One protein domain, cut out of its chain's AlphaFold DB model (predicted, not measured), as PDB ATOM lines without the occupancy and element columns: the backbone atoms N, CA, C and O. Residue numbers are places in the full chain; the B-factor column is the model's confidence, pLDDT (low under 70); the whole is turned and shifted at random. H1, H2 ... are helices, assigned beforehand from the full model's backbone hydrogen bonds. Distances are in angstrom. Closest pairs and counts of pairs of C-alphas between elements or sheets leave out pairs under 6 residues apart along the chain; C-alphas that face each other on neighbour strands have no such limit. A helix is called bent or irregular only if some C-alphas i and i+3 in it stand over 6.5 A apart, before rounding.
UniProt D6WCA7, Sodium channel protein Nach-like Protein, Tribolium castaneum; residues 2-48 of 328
ATOM      1  N   LEU A   2     221.177 352.092 269.974       41.47
ATOM      2  CA  LEU A   2     220.529 350.942 269.317       41.47
ATOM      3  C   LEU A   2     219.489 350.260 270.223       41.47
ATOM      4  O   LEU A   2     218.351 350.072 269.802       41.47
ATOM      5  N   GLU A   3     219.815 350.018 271.497       48.12
ATOM      6  CA  GLU A   3     218.838 349.529 272.482       48.12
ATOM      7  C   GLU A   3     217.735 350.544 272.803       48.12
ATOM      8  O   GLU A   3     216.584 350.161 272.966       48.12
ATOM      9  N   ALA A   4     218.061 351.839 272.860       55.12
ATOM     10  CA  ALA A   4     217.072 352.898 273.068       55.12
ATOM     11  C   ALA A   4     216.116 352.996 271.869       55.12
ATOM     12  O   ALA A   4     214.909 353.017 272.052       55.12
ATOM     13  N   ASN A   5     216.636 352.943 270.641       54.03
ATOM     14  CA  ASN A   5     215.859 352.869 269.408       54.03
ATOM     15  C   ASN A   5     214.983 351.614 269.384       54.03
ATOM     16  O   ASN A   5     213.829 351.693 268.988       54.03
ATOM     17  N   LYS A   6     215.495 350.465 269.837       54.69
ATOM     18  CA  LYS A   6     214.729 349.213 269.902       54.69
ATOM     19  C   LYS A   6     213.654 349.250 270.997       54.69
ATOM     20  O   LYS A   6     212.552 348.768 270.761       54.69
ATOM     21  N   LYS A   7     213.941 349.862 272.153       57.31
ATOM     22  CA  LYS A   7     212.981 350.097 273.248       57.31
ATOM     23  C   LYS A   7     211.898 351.111 272.874       57.31
ATOM     24  O   LYS A   7     210.763 350.937 273.293       57.31
ATOM     25  N   ILE A   8     212.241 352.145 272.106       54.91
ATOM     26  CA  ILE A   8     211.322 353.227 271.723       54.91
ATOM     27  C   ILE A   8     210.519 352.860 270.459       54.91
ATOM     28  O   ILE A   8     209.318 353.097 270.418       54.91
ATOM     29  N   PHE A   9     211.145 352.243 269.448       55.75
ATOM     30  CA  PHE A   9     210.555 352.052 268.109       55.75
ATOM     31  C   PHE A   9     210.384 350.581 267.662       55.75
ATOM     32  O   PHE A   9     209.758 350.322 266.631       55.75
ATOM     33  N   GLY A  10     210.894 349.593 268.409       59.38
ATOM     34  CA  GLY A  10     210.698 348.163 268.114       59.38
ATOM     35  C   GLY A  10     211.297 347.682 266.778       59.38
ATOM     36  O   GLY A  10     212.319 348.185 266.318       59.38
ATOM     37  N   SER A  11     210.667 346.676 266.150       50.59
ATOM     38  CA  SER A  11     211.073 346.061 264.865       50.59
ATOM     39  C   SER A  11     210.676 346.861 263.612       50.59
ATOM     40  O   SER A  11     211.017 346.468 262.500       50.59
ATOM     41  N   ILE A  12     209.989 347.997 263.774       55.78
ATOM     42  CA  ILE A  12     209.480 348.857 262.684       55.78
ATOM     43  C   ILE A  12     210.523 349.942 262.307       55.78
ATOM     44  O   ILE A  12     210.283 350.821 261.484       55.78
ATOM     45  N   SER A  13     211.734 349.874 262.874       56.38
ATOM     46  CA  SER A  13     212.769 350.921 262.842       56.38
ATOM     47  C   SER A  13     213.246 351.377 261.454       56.38
ATOM     48  O   SER A  13     213.954 352.375 261.368       56.38
ATOM     49  N   GLN A  14     212.925 350.658 260.377       62.03
ATOM     50  CA  GLN A  14     213.272 351.061 259.007       62.03
ATOM     51  C   GLN A  14     212.332 352.132 258.429       62.03
ATOM     52  O   GLN A  14     212.702 352.790 257.464       62.03
ATOM     53  N   GLN A  15     211.142 352.323 259.009       62.88
ATOM     54  CA  GLN A  15     210.146 353.300 258.540       62.88
ATOM     55  C   GLN A  15     210.132 354.599 259.361       62.88
ATOM     56  O   GLN A  15     209.473 355.558 258.971       62.88
ATOM     57  N   PHE A  16     210.864 354.646 260.477       67.94
ATOM     58  CA  PHE A  16     210.946 355.809 261.357       67.94
ATOM     59  C   PHE A  16     212.249 356.582 261.147       67.94
ATOM     60  O   PHE A  16     213.300 355.964 260.934       67.94
ATOM     61  N   PRO A  17     212.236 357.917 261.298       71.94
ATOM     62  CA  PRO A  17     213.468 358.652 261.522       71.94
ATOM     63  C   PRO A  17     214.150 358.107 262.784       71.94
ATOM     64  O   PRO A  17     213.541 358.023 263.853       71.94
ATOM     65  N   LYS A  18     215.413 357.693 262.665       74.75
ATOM     66  CA  LYS A  18     216.170 357.166 263.806       74.75
ATOM     67  C   LYS A  18     216.383 358.285 264.825       74.75
ATOM     68  O   LYS A  18     216.709 359.402 264.436       74.75
ATOM     69  N   LEU A  19     216.326 357.970 266.123       76.50
ATOM     70  CA  LEU A  19     216.668 358.924 267.193       76.50
ATOM     71  C   LEU A  19     218.031 359.584 266.959       76.50
ATOM     72  O   LEU A  19     218.217 360.770 267.184       76.50
ATOM     73  N   GLU A  20     218.964 358.795 266.438       75.94
ATOM     74  CA  GLU A  20     220.316 359.192 266.063       75.94
ATOM     75  C   GLU A  20     220.367 360.346 265.044       75.94
ATOM     76  O   GLU A  20     221.294 361.151 265.080       75.94
ATOM     77  N   THR A  21     219.383 360.423 264.142       79.44
ATOM     78  CA  THR A  21     219.248 361.484 263.131       79.44
ATOM     79  C   THR A  21     218.805 362.797 263.758       79.44
ATOM     80  O   THR A  21     219.180 363.851 263.270       79.44
ATOM     81  N   PHE A  22     218.039 362.750 264.847       83.12
ATOM     82  CA  PHE A  22     217.699 363.957 265.594       83.12
ATOM     83  C   PHE A  22     218.843 364.362 266.519       83.12
ATOM     84  O   PHE A  22     219.278 365.495 266.472       83.12
ATOM     85  N   VAL A  23     219.394 363.432 267.299       81.69
ATOM     86  CA  VAL A  23     220.463 363.713 268.277       81.69
ATOM     87  C   VAL A  23     221.730 364.270 267.613       81.69
ATOM     88  O   VAL A  23     222.359 365.188 268.136       81.69
ATOM     89  N   PHE A  24     222.109 363.719 266.459       78.62
ATOM     90  CA  PHE A  24     223.290 364.127 265.689       78.62
ATOM     91  C   PHE A  24     222.860 364.672 264.340       78.62
ATOM     92  O   PHE A  24     223.297 364.201 263.286       78.62
ATOM     93  N   PHE A  25     221.918 365.600 264.405       83.94
ATOM     94  CA  PHE A  25     221.310 366.187 263.239       83.94
ATOM     95  C   PHE A  25     222.368 366.782 262.299       83.94
ATOM     96  O   PHE A  25     223.313 367.439 262.722       83.94
ATOM     97  N   ASP A  26     222.246 366.486 261.009       78.75
ATOM     98  CA  ASP A  26     223.211 366.890 259.980       78.75
ATOM     99  C   ASP A  26     222.607 367.866 258.960       78.75
ATOM    100  O   ASP A  26     223.259 368.263 257.991       78.75
ATOM    101  N   GLY A  27     221.366 368.303 259.192       82.31
ATOM    102  CA  GLY A  27     220.597 369.092 258.234       82.31
ATOM    103  C   GLY A  27     219.704 368.250 257.327       82.31
ATOM    104  O   GLY A  27     219.215 368.782 256.331       82.31
ATOM    105  N   SER A  28     219.504 366.959 257.619       83.25
ATOM    106  CA  SER A  28     218.617 366.086 256.849       83.25
ATOM    107  C   SER A  28     217.832 365.103 257.726       83.25
ATOM    108  O   SER A  28     218.322 364.595 258.732       83.25
ATOM    109  N   ILE A  29     216.586 364.809 257.334       84.19
ATOM    110  CA  ILE A  29     215.739 363.790 257.975       84.19
ATOM    111  C   ILE A  29     215.117 362.932 256.878       84.19
ATOM    112  O   ILE A  29     214.552 363.443 255.913       84.19
ATOM    113  N   ARG A  30     215.198 361.607 257.023       81.12
ATOM    114  CA  ARG A  30     214.546 360.647 256.116       81.12
ATOM    115  C   ARG A  30     213.207 360.192 256.689       81.12
ATOM    116  O   ARG A  30     213.020 360.204 257.900       81.12
ATOM    117  N   HIS A  31     212.302 359.742 255.819       80.50
ATOM    118  CA  HIS A  31     210.979 359.214 256.195       80.50
ATOM    119  C   HIS A  31     210.103 360.203 256.990       80.50
ATOM    120  O   HIS A  31     209.295 359.807 257.826       80.50
ATOM    121  N   THR A  32     210.225 361.500 256.697       82.25
ATOM    122  CA  THR A  32     209.501 362.583 257.386       82.25
ATOM    123  C   THR A  32     207.980 362.430 257.327       82.25
ATOM    124  O   THR A  32     207.296 362.697 258.312       82.25
ATOM    125  N   GLN A  33     207.459 361.919 256.210       85.00
ATOM    126  CA  GLN A  33     206.029 361.701 255.947       85.00
ATOM    127  C   GLN A  33     205.330 360.856 257.026       85.00
ATOM    128  O   GLN A  33     204.156 361.055 257.322       85.00
ATOM    129  N   VAL A  34     206.056 359.929 257.654       85.75
ATOM    130  CA  VAL A  34     205.515 359.006 258.663       85.75
ATOM    131  C   VAL A  34     205.211 359.708 259.995       85.75
ATOM    132  O   VAL A  34     204.334 359.256 260.733       85.75
ATOM    133  N   CYS A  35     205.892 360.824 260.272       86.56
ATOM    134  CA  CYS A  35     205.777 361.607 261.509       86.56
ATOM    135  C   CYS A  35     205.036 362.946 261.333       86.56
ATOM    136  O   CYS A  35     204.804 363.673 262.302       86.56
ATOM    137  N   GLN A  36     204.651 363.290 260.103       88.06
ATOM    138  CA  GLN A  36     203.822 364.462 259.812       88.06
ATOM    139  C   GLN A  36     202.419 364.346 260.436       88.06
ATOM    140  O   GLN A  36     202.048 363.255 260.866       88.06
ATOM    141  N   PRO A  37     201.621 365.436 260.497       87.62
ATOM    142  CA  PRO A  37     200.299 365.438 261.137       87.62
ATOM    143  C   PRO A  37     199.373 364.284 260.724       87.62
ATOM    144  O   PRO A  37     198.704 363.714 261.577       87.62
ATOM    145  N   ASN A  38     199.412 363.886 259.449       86.62
ATOM    146  CA  ASN A  38     198.621 362.777 258.895       86.62
ATOM    147  C   ASN A  38     199.422 361.468 258.746       86.62
ATOM    148  O   ASN A  38     198.996 360.542 258.055       86.62
ATOM    149  N   GLY A  39     200.617 361.408 259.329       85.25
ATOM    150  CA  GLY A  39     201.518 360.273 259.237       85.25
ATOM    151  C   GLY A  39     201.011 359.091 260.058       85.25
ATOM    152  O   GLY A  39     200.633 359.239 261.218       85.25
ATOM    153  N   ALA A  40     201.050 357.894 259.466       83.62
ATOM    154  CA  ALA A  40     200.493 356.675 260.057       83.62
ATOM    155  C   ALA A  40     201.097 356.283 261.421       83.62
ATOM    156  O   ALA A  40     200.548 355.426 262.110       83.62
ATOM    157  N   LEU A  41     202.245 356.858 261.802       83.31
ATOM    158  CA  LEU A  41     202.954 356.523 263.035       83.31
ATOM    159  C   LEU A  41     203.359 357.766 263.845       83.31
ATOM    160  O   LEU A  41     204.267 357.676 264.672       83.31
ATOM    161  N   ARG A  42     202.679 358.907 263.651       86.12
ATOM    162  CA  ARG A  42     202.970 360.176 264.347       86.12
ATOM    163  C   ARG A  42     203.054 360.022 265.865       86.12
ATOM    164  O   ARG A  42     204.016 360.504 266.454       86.12
ATOM    165  N   ASP A  43     202.123 359.291 266.474       85.19
ATOM    166  CA  ASP A  43     202.065 359.089 267.934       85.19
ATOM    167  C   ASP A  43     203.274 358.328 268.501       85.19
ATOM    168  O   ASP A  43     203.515 358.330 269.706       85.19
ATOM    169  N   LYS A  44     204.044 357.659 267.636       82.38
ATOM    170  CA  LYS A  44     205.269 356.940 268.001       82.38
ATOM    171  C   LYS A  44     206.533 357.729 267.680       82.38
ATOM    172  O   LYS A  44     207.620 357.258 267.998       82.38
ATOM    173  N   CYS A  45     206.425 358.884 267.028       82.88
ATOM    174  CA  CYS A  45     207.576 359.686 266.646       82.88
ATOM    175  C   CYS A  45     208.055 360.565 267.799       82.88
ATOM    176  O   CYS A  45     207.266 361.087 268.586       82.88
ATOM    177  N   LEU A  46     209.367 360.780 267.859       86.56
ATOM    178  CA  LEU A  46     209.909 361.835 268.697       86.56
ATOM    179  C   LEU A  46     209.696 363.171 267.988       86.56
ATOM    180  O   LEU A  46     210.292 363.393 266.938       86.56
ATOM    181  N   LEU A  47     208.842 364.026 268.551       89.31
ATOM    182  CA  LEU A  47     208.470 365.289 267.915       89.31
ATOM    183  C   LEU A  47     209.130 366.523 268.543       89.31
ATOM    184  O   LEU A  47     209.159 367.576 267.915       89.31
ATOM    185  N   THR A  48     209.643 366.419 269.769       90.69
ATOM    186  CA  THR A  48     210.137 367.559 270.561       90.69
ATOM    187  C   THR A  48     211.320 367.159 271.453       90.69
ATOM    188  O   THR A  48     211.712 365.992 271.500       90.69
TER     189      THR A  48
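What this domain is: This is residues 2 to 48 of the 328 residues of the protein "Sodium channel protein Nach-like Protein" of Tribolium castaneum (UniProt D6WCA7). Little regular structure is present: two short helices, H1 and H2, come close at one side, and a long winding stretch with no named element, residues 24 to 48, loops away from them to the other side. Residues 23 to 28 stick out as a free bend. The printed part has 47 residues, with H1 then H2 and no named strand; the class is all helix, with only 16 residues in named elements. It is compact, with a radius of gyration of the C-alphas of 10.1 A, and spans 28 by 25 by 19 A.

How they stand to each other: H1, residues 2 to 12, and H2, residues 19 to 23, are close but not clearly touching; their closest C-alphas, of Asn 5 and Leu 19, are 6.5 A apart. In H2 the O i to N i+4 pair is within hydrogen-bond range; in H1, 5 of 7 are.

Where its parts are: H1 begins at C-alpha 2 (220.529, 350.942, 269.317), is 13.1 A long and irregular: C-alphas 8 and 11 are 9.9 A apart. H2, 6.2 A long, ends at C-alpha 23 (220.463, 363.713, 268.277).

The domain as a whole: The C-alphas farthest apart, of Glu 3 and Asn 38, are 27.7 A apart. The printed part has no cut, and the link from H1 to H2 is short. Residues 2 to 16 are under pLDDT 70.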